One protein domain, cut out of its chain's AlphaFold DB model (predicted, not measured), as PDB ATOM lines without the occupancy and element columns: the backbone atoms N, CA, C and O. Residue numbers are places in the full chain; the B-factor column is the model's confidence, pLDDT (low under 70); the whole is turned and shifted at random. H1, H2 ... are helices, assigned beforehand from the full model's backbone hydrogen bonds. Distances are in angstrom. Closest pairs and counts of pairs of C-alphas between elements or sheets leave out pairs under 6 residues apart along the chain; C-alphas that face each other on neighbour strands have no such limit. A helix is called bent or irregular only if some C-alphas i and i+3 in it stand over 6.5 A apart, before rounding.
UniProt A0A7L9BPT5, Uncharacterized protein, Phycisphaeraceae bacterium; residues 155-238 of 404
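What this domain is: This is residues 155 to 238 of the 404 residues of an uncharacterized protein of Phycisphaeraceae bacterium (UniProt A0A7L9BPT5). Two helices, H3 and H2, run side by side in opposite directions as a helical hairpin, and H1 lies crosswise on the side of H3 away from H2. The long link between H2 and H3 reaches out beyond the end of the pair, with its tip near Ala 198, and folds back to the start of H3; this loop makes much of the length. The printed part has 84 residues with three named helices, in the order H1, H2, H3, and no named strand; the class is all helix, though under half of the residues, 38 of 84, are in named elements. The whole is compact, with a radius of gyration of the C-alphas of 12.8 A, and its C-alphas span 42 by 21 by 20 A, only just elongated.

How they stand to each other: The longest helix is H3, residues 222 to 237. It touches H2, residues 181 to 191, with 19 pairs of C-alphas within 8 A. Their closest C-alphas are those of Ala 184 and Ala 225, 4.5 A apart. H2 and H3 form a helical hairpin: they run opposite ways at a shallow tilt of 6 degrees, and their centres are 10.9 A apart. H1, residues 155 to 165, only just touches H3, with 3 pairs of C-alphas within 8 A, and H3 touches H1 with residues 227 to 231 alone. The closest C-alphas of these two are those of Ala 160 and His 231, 6.6 A apart. H1 and H3 run the same way at a steep tilt of 69 degrees, only just short of about perpendicular. H1 and H2 are apart. In H1, H2 and H3 every backbone O i to N i+4 pair is within hydrogen-bond range.

Where its parts are: H3 is 22.6 A long from first to last C-alpha, beginning at C-alpha 222 (77.704, -106.509, 402.364) and ending at C-alpha 237 (76.515, -93.325, 384.003). H2 is 15.4 A long and begins at C-alpha 181 (83.849, -97.612, 394.302). H1 is 14.9 A long and begins at C-alpha 155 (63.955, -101.112, 397.254). No helix is bent or irregular.

The domain as a whole: The two C-alphas farthest apart are those of Ala 198 and Ser 238, 42.2 A. The printed part has no cut. Both links are long: residues 166 to 180 join H1 to H2, and residues 192 to 221 join H2 to H3, with C-alphas 5 to 25 A from the mean of all C-alphas. The mean pLDDT of the printed part is 77.4; 30 residues are under 70, namely residues 155 to 168 and 193 to 208.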
ATOM      1  N   VAL A 155      62.825-101.212 396.314       58.34
ATOM      2  CA  VAL A 155      63.955-101.112 397.254       58.34
ATOM      3  C   VAL A 155      65.087-100.300 396.625       58.34
ATOM      4  O   VAL A 155      65.500 -99.304 397.198       58.34
ATOM      5  N   GLU A 156      65.494-100.619 395.396       59.41
ATOM      6  CA  GLU A 156      66.598 -99.926 394.711       59.41
ATOM      7  C   GLU A 156      66.291 -98.457 394.384       59.41
ATOM      8  O   GLU A 156      67.183 -97.605 394.431       59.41
ATOM      9  N   ALA A 157      65.031 -98.146 394.063       61.22
ATOM     10  CA  ALA A 157      64.588 -96.767 393.874       61.22
ATOM     11  C   ALA A 157      64.661 -95.975 395.189       61.22
ATOM     12  O   ALA A 157      65.150 -94.847 395.190       61.22
ATOM     13  N   ARG A 158      64.250 -96.587 396.309       67.12
ATOM     14  CA  ARG A 158      64.328 -95.974 397.641       67.12
ATOM     15  C   ARG A 158      65.762 -95.803 398.114       67.12
ATOM     16  O   ARG A 158      66.066 -94.736 398.613       67.12
ATOM     17  N   THR A 159      66.643 -96.782 397.929       65.00
ATOM     18  CA  THR A 159      68.053 -96.666 398.338       65.00
ATOM     19  C   THR A 159      68.749 -95.518 397.613       65.00
ATOM     20  O   THR A 159      69.426 -94.709 398.234       65.00
ATOM     21  N   ALA A 160      68.527 -95.376 396.304       63.03
ATOM     22  CA  ALA A 160      69.097 -94.261 395.555       63.03
ATOM     23  C   ALA A 160      68.463 -92.912 395.906       63.03
ATOM     24  O   ALA A 160      69.149 -91.897 395.912       63.03
ATOM     25  N   GLU A 161      67.163 -92.888 396.197       67.81
ATOM     26  CA  GLU A 161      66.492 -91.696 396.710       67.81
ATOM     27  C   GLU A 161      67.016 -91.317 398.101       67.81
ATOM     28  O   GLU A 161      67.210 -90.137 398.362       67.81
ATOM     29  N   VAL A 162      67.295 -92.296 398.965       68.50
ATOM     30  CA  VAL A 162      67.898 -92.091 400.286       68.50
ATOM     31  C   VAL A 162      69.316 -91.558 400.143       68.50
ATOM     32  O   VAL A 162      69.612 -90.566 400.785       68.50
ATOM     33  N   LEU A 163      70.161 -92.119 399.276       68.94
ATOM     34  CA  LEU A 163      71.509 -91.589 399.028       68.94
ATOM     35  C   LEU A 163      71.481 -90.174 398.423       68.94
ATOM     36  O   LEU A 163      72.250 -89.319 398.840       68.94
ATOM     37  N   ASN A 164      70.535 -89.886 397.522       61.91
ATOM     38  CA  ASN A 164      70.381 -88.551 396.927       61.91
ATOM     39  C   ASN A 164      69.746 -87.506 397.865       61.91
ATOM     40  O   ASN A 164      69.943 -86.311 397.658       61.91
ATOM     41  N   LYS A 165      68.914 -87.921 398.834       55.81
ATOM     42  CA  LYS A 165      68.210 -87.022 399.774       55.81
ATOM     43  C   LYS A 165      68.850 -86.952 401.155       55.81
ATOM     44  O   LYS A 165      68.516 -86.047 401.919       55.81
ATOM     45  N   ALA A 166      69.679 -87.924 401.514       54.25
ATOM     46  CA  ALA A 166      70.395 -87.915 402.774       54.25
ATOM     47  C   ALA A 166      71.404 -86.768 402.801       54.25
ATOM     48  O   ALA A 166      71.774 -86.211 401.769       54.25
ATOM     49  N   SER A 167      71.809 -86.405 404.016       58.75
ATOM     50  CA  SER A 167      72.805 -85.373 404.279       58.75
ATOM     51  C   SER A 167      73.995 -85.491 403.317       58.75
ATOM     52  O   SER A 167      74.453 -86.616 403.089       58.75
ATOM     53  N   PRO A 168      74.505 -84.370 402.769       58.56
ATOM     54  CA  PRO A 168      75.713 -84.389 401.950       58.56
ATOM     55  C   PRO A 168      76.810 -85.169 402.686       58.56
ATOM     56  O   PRO A 168      77.116 -84.851 403.835       58.56
ATOM     57  N   GLY A 169      77.317 -86.229 402.050       73.19
ATOM     58  CA  GLY A 169      78.329 -87.134 402.607       73.19
ATOM     59  C   GLY A 169      77.844 -88.537 403.001       73.19
ATOM     60  O   GLY A 169      78.669 -89.378 403.343       73.19
ATOM     61  N   ARG A 170      76.540 -88.862 402.948       84.38
ATOM     62  CA  ARG A 170      76.110 -90.251 403.212       84.38
ATOM     63  C   ARG A 170      76.604 -91.179 402.095       84.38
ATOM     64  O   ARG A 170      76.135 -91.081 400.965       84.38
ATOM     65  N   GLY A 171      77.510 -92.089 402.445       85.00
ATOM     66  CA  GLY A 171      78.159 -93.013 401.511       85.00
ATOM     67  C   GLY A 171      79.527 -92.551 401.000       85.00
ATOM     68  O   GLY A 171      80.150 -93.338 400.307       85.00
ATOM     69  N   ASP A 172      79.984 -91.344 401.353       90.56
ATOM     70  CA  ASP A 172      81.363 -90.862 401.148       90.56
ATOM     71  C   ASP A 172      82.158 -91.174 402.425       90.56
ATOM     72  O   ASP A 172      82.125 -90.445 403.420       90.56
ATOM     73  N   LEU A 173      82.756 -92.360 402.447       87.56
ATOM     74  CA  LEU A 173      83.415 -92.952 403.608       87.56
ATOM     75  C   LEU A 173      84.853 -92.474 403.766       87.56
ATOM     76  O   LEU A 173      85.376 -92.472 404.884       87.56
ATOM     77  N   ASN A 174      85.500 -92.107 402.663       85.56
ATOM     78  CA  ASN A 174      86.869 -91.601 402.671       85.56
ATOM     79  C   ASN A 174      86.936 -90.059 402.779       85.56
ATOM     80  O   ASN A 174      88.032 -89.519 402.941       85.56
ATOM     81  N   ALA A 175      85.782 -89.378 402.770       89.12
ATOM     82  CA  ALA A 175      85.622 -87.928 402.851       89.12
ATOM     83  C   ALA A 175      86.327 -87.167 401.714       89.12
ATOM     84  O   ALA A 175      86.836 -86.059 401.923       89.12
ATOM     85  N   ASP A 176      86.370 -87.749 400.513       86.06
ATOM     86  CA  ASP A 176      86.961 -87.126 399.325       86.06
ATOM     87  C   ASP A 176      85.972 -86.236 398.542       86.06
ATOM     88  O   ASP A 176      86.345 -85.563 397.570       86.06
ATOM     89  N   GLY A 177      84.720 -86.165 399.005       90.94
ATOM     90  CA  GLY A 177      83.645 -85.383 398.411       90.94
ATOM     91  C   GLY A 177      82.928 -86.102 397.269       90.94
ATOM     92  O   GLY A 177      82.147 -85.461 396.553       90.94
ATOM     93  N   ARG A 178      83.196 -87.391 397.050       90.00
ATOM     94  CA  ARG A 178      82.573 -88.228 396.022       90.00
ATOM     95  C   ARG A 178      82.030 -89.500 396.663       90.00
ATOM     96  O   ARG A 178      82.417 -89.889 397.748       90.00
ATOM     97  N   VAL A 179      81.060 -90.110 395.987       90.94
ATOM     98  CA  VAL A 179      80.594 -91.456 396.324       90.94
ATOM     99  C   VAL A 179      80.953 -92.346 395.151       90.94
ATOM    100  O   VAL A 179      80.300 -92.288 394.104       90.94
ATOM    101  N   ASP A 180      82.018 -93.123 395.294       92.50
ATOM    102  CA  ASP A 180      82.529 -93.998 394.249       92.50
ATOM    103  C   ASP A 180      82.826 -95.430 394.750       92.50
ATOM    104  O   ASP A 180      82.326 -95.887 395.783       92.50
ATOM    105  N   ILE A 181      83.541 -96.222 393.947       92.44
ATOM    106  CA  ILE A 181      83.849 -97.612 394.302       92.44
ATOM    107  C   ILE A 181      84.822 -97.722 395.487       92.44
ATOM    108  O   ILE A 181      84.841 -98.760 396.153       92.44
ATOM    109  N   HIS A 182      85.611 -96.682 395.766       91.06
ATOM    110  CA  HIS A 182      86.499 -96.624 396.923       91.06
ATOM    111  C   HIS A 182      85.701 -96.639 398.219       91.06
ATOM    112  O   HIS A 182      86.073 -97.374 399.131       91.06
ATOM    113  N   ASP A 183      84.575 -95.934 398.277       92.50
ATOM    114  CA  ASP A 183      83.709 -95.923 399.455       92.50
ATOM    115  C   ASP A 183      83.077 -97.287 399.708       92.50
ATOM    116  O   ASP A 183      83.103 -97.808 400.824       92.50
ATOM    117  N   ALA A 184      82.568 -97.919 398.648       92.19
ATOM    118  CA  ALA A 184      82.018 -99.267 398.736       92.19
ATOM    119  C   ALA A 184      83.066-100.261 399.256       92.19
ATOM    120  O   ALA A 184      82.769-101.102 400.109       92.19
ATOM    121  N   PHE A 185      84.300-100.154 398.763       92.19
ATOM    122  CA  PHE A 185      85.390-101.016 399.194       92.19
ATOM    123  C   PHE A 185      85.866-100.698 400.616       92.19
ATOM    124  O   PHE A 185      86.106-101.626 401.386       92.19
ATOM    125  N   ALA A 186      85.935 -99.423 401.003       90.75
ATOM    126  CA  ALA A 186      86.254 -99.007 402.364       90.75
ATOM    127  C   ALA A 186      85.237 -99.581 403.361       90.75
ATOM    128  O   ALA A 186      85.639-100.177 404.363       90.75
ATOM    129  N   LEU A 187      83.935 -99.514 403.049       91.50
ATOM    130  CA  LEU A 187      82.904-100.154 403.868       91.50
ATOM    131  C   LEU A 187      83.156-101.658 403.973       91.50
ATOM    132  O   LEU A 187      83.231-102.200 405.074       91.50
ATOM    133  N   ALA A 188      83.378-102.323 402.839       89.75
ATOM    134  CA  ALA A 188      83.631-103.758 402.803       89.75
ATOM    135  C   ALA A 188      84.879-104.172 403.613       89.75
ATOM    136  O   ALA A 188      84.877-105.222 404.255       89.75
ATOM    137  N   LEU A 189      85.931-103.345 403.647       88.06
ATOM    138  CA  LEU A 189      87.100-103.563 404.503       88.06
ATOM    139  C   LEU A 189      86.768-103.409 405.993       88.06
ATOM    140  O   LEU A 189      87.252-104.206 406.799       88.06
ATOM    141  N   THR A 190      85.938-102.429 406.369       87.19
ATOM    142  CA  THR A 190      85.524-102.233 407.775       87.19
ATOM    143  C   THR A 190      84.641-103.363 408.299       87.19
ATOM    144  O   THR A 190      84.767-103.746 409.463       87.19
ATOM    145  N   LEU A 191      83.809-103.948 407.432       85.19
ATOM    146  CA  LEU A 191      83.044-105.162 407.727       85.19
ATOM    147  C   LEU A 191      83.969-106.371 407.941       85.19
ATOM    148  O   LEU A 191      83.653-107.291 408.703       85.19
ATOM    149  N   GLY A 192      85.152-106.334 407.318       76.38
ATOM    150  CA  GLY A 192      86.106-107.430 407.285       76.38
ATOM    151  C   GLY A 192      85.514-108.659 406.589       76.38
ATOM    152  O   GLY A 192      84.454-108.596 405.965       76.38
ATOM    153  N   PRO A 193      86.154-109.834 406.693       65.88
ATOM    154  CA  PRO A 193      85.422-111.065 406.474       65.88
ATOM    155  C   PRO A 193      84.318-111.103 407.537       65.88
ATOM    156  O   PRO A 193      84.588-111.366 408.708       65.88
ATOM    157  N   SER A 194      83.070-110.859 407.127       52.72
ATOM    158  CA  SER A 194      81.858-110.932 407.965       52.72
ATOM    159  C   SER A 194      81.684-112.281 408.674       52.72
ATOM    160  O   SER A 194      80.749-112.471 409.446       52.72
ATOM    161  N   ARG A 195      82.593-113.230 408.435       49.53
ATOM    162  CA  ARG A 195      82.718-114.512 409.099       49.53
ATOM    163  C   ARG A 195      84.038-114.591 409.847       49.53
ATOM    164  O   ARG A 195      85.104-114.375 409.270       49.53
ATOM    165  N   ASP A 196      83.973-114.971 411.116       50.22
ATOM    166  CA  ASP A 196      85.150-115.525 411.772       50.22
ATOM    167  C   ASP A 196      85.651-116.784 411.023       50.22
ATOM    168  O   ASP A 196      84.991-117.309 410.122       50.22
ATOM    169  N   LEU A 197      86.830-117.302 411.390       41.81
ATOM    170  CA  LEU A 197      87.377-118.549 410.826       41.81
ATOM    171  C   LEU A 197      86.405-119.748 410.935       41.81
ATOM    172  O   LEU A 197      86.601-120.748 410.247       41.81
ATOM    173  N   ALA A 198      85.364-119.656 411.773       48.97
ATOM    174  CA  ALA A 198      84.332-120.670 411.964       48.97
ATOM    175  C   ALA A 198      83.074-120.452 411.096       48.97
ATOM    176  O   ALA A 198      82.141-121.255 411.150       48.97
ATOM    177  N   GLY A 199      83.029-119.404 410.271       51.03
ATOM    178  CA  GLY A 199      81.889-119.127 409.407       51.03
ATOM    179  C   GLY A 199      80.702-118.462 410.111       51.03
ATOM    180  O   GLY A 199      79.661-118.280 409.470       51.03
ATOM    181  N   GLN A 200      80.822-118.104 411.394       51.41
ATOM    182  CA  GLN A 200      79.776-117.392 412.120       51.41
ATOM    183  C   GLN A 200      79.821-115.918 411.745       51.41
ATOM    184  O   GLN A 200      80.884-115.296 411.769       51.41
ATOM    185  N   ALA A 201      78.651-115.377 411.385       54.53
ATOM    186  CA  ALA A 201      78.474-113.940 411.260       54.53
ATOM    187  C   ALA A 201      79.013-113.312 412.543       54.53
ATOM    188  O   ALA A 201      78.553-113.673 413.631       54.53
ATOM    189  N   ARG A 202      80.021-112.441 412.447       54.44
ATOM    190  CA  ARG A 202      80.393-111.658 413.622       54.44
ATOM    191  C   ARG A 202      79.127-110.914 414.033       54.44
ATOM    192  O   ARG A 202      78.600-110.138 413.241       54.44
ATOM    193  N   ASP A 203      78.662-111.131 415.263       56.84
ATOM    194  CA  ASP A 203      77.786-110.194 415.972       56.84
ATOM    195  C   ASP A 203      78.609-108.910 416.184       56.84
ATOM    196  O   ASP A 203      79.034-108.580 417.291       56.84
ATOM    197  N   ALA A 204      78.939-108.216 415.092       49.56
ATOM    198  CA  ALA A 204      79.695-106.981 415.060       49.56
ATOM    199  C   ALA A 204      78.764-105.858 415.518       49.56
ATOM    200  O   ALA A 204      78.470-104.916 414.802       49.56
ATOM    201  N   ARG A 205      78.314-105.958 416.772       50.88
ATOM    202  CA  ARG A 205      77.713-104.867 417.536       50.88
ATOM    203  C   ARG A 205      78.777-103.879 418.006       50.88
ATOM    204  O   ARG A 205      78.615-103.264 419.060       50.88
ATOM    205  N   THR A 206      79.871-103.716 417.261       52.56
ATOM    206  CA  THR A 206      80.541-102.421 417.304       52.56
ATOM    207  C   THR A 206      79.454-101.439 416.876       52.56
ATOM    208  O   THR A 206      78.850-101.680 415.832       52.56
ATOM    209  N   PRO A 207      79.106-100.423 417.681       56.78
ATOM    210  CA  PRO A 207      78.165 -99.402 417.255       56.78
ATOM    211  C   PRO A 207      78.840 -98.617 416.130       56.78
ATOM    212  O   PRO A 207      79.466 -97.586 416.354       56.78
ATOM    213  N   LEU A 208      78.809 -99.191 414.932       67.81
ATOM    214  CA  LEU A 208      79.114 -98.507 413.701       67.81
ATOM    215  C   LEU A 208      78.049 -97.426 413.543       67.81
ATOM    216  O   LEU A 208      76.899 -97.590 413.962       67.81
ATOM    217  N   ASP A 209      78.480 -96.286 413.023       81.38
ATOM    218  CA  ASP A 209      77.617 -95.136 412.823       81.38
ATOM    219  C   ASP A 209      76.385 -95.562 411.996       81.38
ATOM    220  O   ASP A 209      76.561 -96.090 410.898       81.38
ATOM    221  N   PRO A 210      75.144 -95.348 412.484       85.31
ATOM    222  CA  PRO A 210      73.924 -95.628 411.724       85.31
ATOM    223  C   PRO A 210      73.879 -94.960 410.343       85.31
ATOM    224  O   PRO A 210      73.072 -95.347 409.501       85.31
ATOM    225  N   SER A 211      74.723 -93.954 410.088       85.25
ATOM    226  CA  SER A 211      74.896 -93.368 408.757       85.25
ATOM    227  C   SER A 211      75.406 -94.368 407.705       85.25
ATOM    228  O   SER A 211      75.112 -94.177 406.521       85.25
ATOM    229  N   LEU A 212      76.092 -95.439 408.133       88.25
ATOM    230  CA  LEU A 212      76.676 -96.487 407.288       88.25
ATOM    231  C   LEU A 212      75.691 -97.597 406.892       88.25
ATOM    232  O   LEU A 212      76.004 -98.378 405.999       88.25
ATOM    233  N   ASP A 213      74.508 -97.656 407.512       90.38
ATOM    234  CA  ASP A 213      73.396 -98.508 407.067       90.38
ATOM    235  C   ASP A 213      72.717 -97.806 405.881       90.38
ATOM    236  O   ASP A 213      71.818 -96.967 406.023       90.38
ATOM    237  N   ILE A 214      73.247 -98.050 404.685       91.06
ATOM    238  CA  ILE A 214      72.840 -97.403 403.437       91.06
ATOM    239  C   ILE A 214      71.490 -97.939 402.960       91.06
ATOM    240  O   ILE A 214      70.688 -97.199 402.379       91.06
ATOM    241  N   THR A 215      71.223 -99.220 403.198       89.62
ATOM    242  CA  THR A 215      69.965 -99.873 402.830       89.62
ATOM    243  C   THR A 215      68.828 -99.574 403.813       89.62
ATOM    244  O   THR A 215      67.656 -99.710 403.442       89.62
ATOM    245  N   ASN A 216      69.160 -99.046 404.995       90.44
ATOM    246  CA  ASN A 216      68.261 -98.719 406.096       90.44
ATOM    247  C   ASN A 216      67.459 -99.947 406.555       90.44
ATOM    248  O   ASN A 216      66.236 -99.869 406.749       90.44
ATOM    249  N   ASP A 217      68.133-101.089 406.672       88.19
ATOM    250  CA  ASP A 217      67.544-102.343 407.141       88.19
ATOM    251  C   ASP A 217      67.867-102.656 408.617       88.19
ATOM    252  O   ASP A 217      67.305-103.592 409.196       88.19
ATOM    253  N   GLY A 218      68.656-101.790 409.260       88.00
ATOM    254  CA  GLY A 218      69.057-101.862 410.660       88.00
ATOM    255  C   GLY A 218      70.347-102.645 410.896       88.00
ATOM    256  O   GLY A 218      70.722-102.831 412.059       88.00
ATOM    257  N   VAL A 219      71.007-103.117 409.838       86.50
ATOM    258  CA  VAL A 219      72.275-103.846 409.880       86.50
ATOM    259  C   VAL A 219      73.247-103.169 408.915       86.50
ATOM    260  O   VAL A 219      72.835-102.576 407.933       86.50
ATOM    261  N   ILE A 220      74.541-103.199 409.235       87.88
ATOM    262  CA  ILE A 220      75.589-102.738 408.318       87.88
ATOM    263  C   ILE A 220      76.288-103.991 407.808       87.88
ATOM    264  O   ILE A 220      76.954-104.681 408.584       87.88
ATOM    265  N   ASP A 221      76.091-104.318 406.536       88.75
ATOM    266  CA  ASP A 221      76.601-105.541 405.925       88.75
ATOM    267  C   ASP A 221      76.999-105.372 404.442       88.75
ATOM    268  O   ASP A 221      77.112-104.268 403.900       88.75
ATOM    269  N   ASP A 222      77.289-106.492 403.771       86.94
ATOM    270  CA  ASP A 222      77.704-106.509 402.364       86.94
ATOM    271  C   ASP A 222      76.659-105.858 401.430       86.94
ATOM    272  O   ASP A 222      77.007-105.411 400.331       86.94
ATOM    273  N   ALA A 223      75.380-105.812 401.826       88.75
ATOM    274  CA  ALA A 223      74.321-105.166 401.065       88.75
ATOM    275  C   ALA A 223      74.493-103.644 401.035       88.75
ATOM    276  O   ALA A 223      74.216-103.038 399.996       88.75
ATOM    277  N   ASP A 224      75.013-103.035 402.101       91.69
ATOM    278  CA  ASP A 224      75.310-101.603 402.148       91.69
ATOM    279  C   ASP A 224      76.496-101.252 401.255       91.69
ATOM    280  O   ASP A 224      76.402-100.342 400.429       91.69
ATOM    281  N   ALA A 225      77.578-102.035 401.319       92.00
ATOM    282  CA  ALA A 225      78.723-101.865 400.422       92.00
ATOM    283  C   ALA A 225      78.301-102.016 398.950       92.00
ATOM    284  O   ALA A 225      78.680-101.224 398.081       92.00
ATOM    285  N   LEU A 226      77.441-102.997 398.659       92.31
ATOM    286  CA  LEU A 226      76.881-103.187 397.324       92.31
ATOM    287  C   LEU A 226      75.955-102.032 396.903       92.31
ATOM    288  O   LEU A 226      75.923-101.675 395.723       92.31
ATOM    289  N   ALA A 227      75.200-101.448 397.833       92.56
ATOM    290  CA  ALA A 227      74.357-100.288 397.570       92.56
ATOM    291  C   ALA A 227      75.191 -99.057 397.188       92.56
ATOM    292  O   ALA A 227      74.839 -98.384 396.214       92.56
ATOM    293  N   ILE A 228      76.316 -98.820 397.872       92.81
ATOM    294  CA  ILE A 228      77.275 -97.766 397.512       92.81
ATOM    295  C   ILE A 228      77.838 -98.021 396.111       92.81
ATOM    296  O   ILE A 228      77.751 -97.144 395.256       92.81
ATOM    297  N   ALA A 229      78.301 -99.239 395.811       92.94
ATOM    298  CA  ALA A 229      78.841 -99.570 394.488       92.94
ATOM    299  C   ALA A 229      77.819 -99.338 393.356       92.94
ATOM    300  O   ALA A 229      78.145 -98.799 392.299       92.94
ATOM    301  N   ARG A 230      76.547 -99.702 393.570       93.19
ATOM    302  CA  ARG A 230      75.459 -99.436 392.607       93.19
ATOM    303  C   ARG A 230      75.188 -97.947 392.433       93.19
ATOM    304  O   ARG A 230      74.802 -97.518 391.346       93.19
ATOM    305  N   HIS A 231      75.327 -97.173 393.503       93.00
ATOM    306  CA  HIS A 231      75.159 -95.731 393.452       93.00
ATOM    307  C   HIS A 231      76.307 -95.065 392.689       93.00
ATOM    308  O   HIS A 231      76.033 -94.312 391.759       93.00
ATOM    309  N   ALA A 232      77.552 -95.435 392.993       90.88
ATOM    310  CA  ALA A 232      78.757 -95.004 392.289       90.88
ATOM    311  C   ALA A 232      78.638 -95.200 390.771       90.88
ATOM    312  O   ALA A 232      78.791 -94.261 389.990       90.88
ATOM    313  N   VAL A 233      78.244 -96.408 390.353       92.25
ATOM    314  CA  VAL A 233      78.019 -96.728 388.940       92.25
ATOM    315  C   VAL A 233      76.953 -95.818 388.321       92.25
ATOM    316  O   VAL A 233      77.160 -95.290 387.235       92.25
ATOM    317  N   ARG A 234      75.843 -95.563 389.023       90.56
ATOM    318  CA  ARG A 234      74.765 -94.679 388.544       90.56
ATOM    319  C   ARG A 234      75.196 -93.215 388.410       90.56
ATOM    320  O   ARG A 234      74.731 -92.509 387.513       90.56
ATOM    321  N   LEU A 235      76.038 -92.735 389.322       88.44
ATOM    322  CA  LEU A 235      76.598 -91.387 389.242       88.44
ATOM    323  C   LEU A 235      77.509 -91.264 388.017       88.44
ATOM    324  O   LEU A 235      77.395 -90.295 387.271       88.44
ATOM    325  N   ALA A 236      78.331 -92.282 387.752       86.00
ATOM    326  CA  ALA A 236      79.217 -92.323 386.591       86.00
ATOM    327  C   ALA A 236      78.471 -92.468 385.249       86.00
ATOM    328  O   ALA A 236      78.908 -91.923 384.235       86.00
ATOM    329  N   THR A 237      77.332 -93.169 385.220       83.75
ATOM    330  CA  THR A 237      76.515 -93.325 384.003       83.75
ATOM    331  C   THR A 237      75.528 -92.199 383.757       83.75
ATOM    332  O   THR A 237      74.900 -92.171 382.695       83.75
ATOM    333  N   SER A 238      75.370 -91.266 384.700       76.81
ATOM    334  CA  SER A 238      74.493 -90.120 384.494       76.81
ATOM    335  C   SER A 238      74.949 -89.387 383.230       76.81
ATOM    336  O   SER A 238      76.111 -88.973 383.150       76.81
TER     337      SER A 238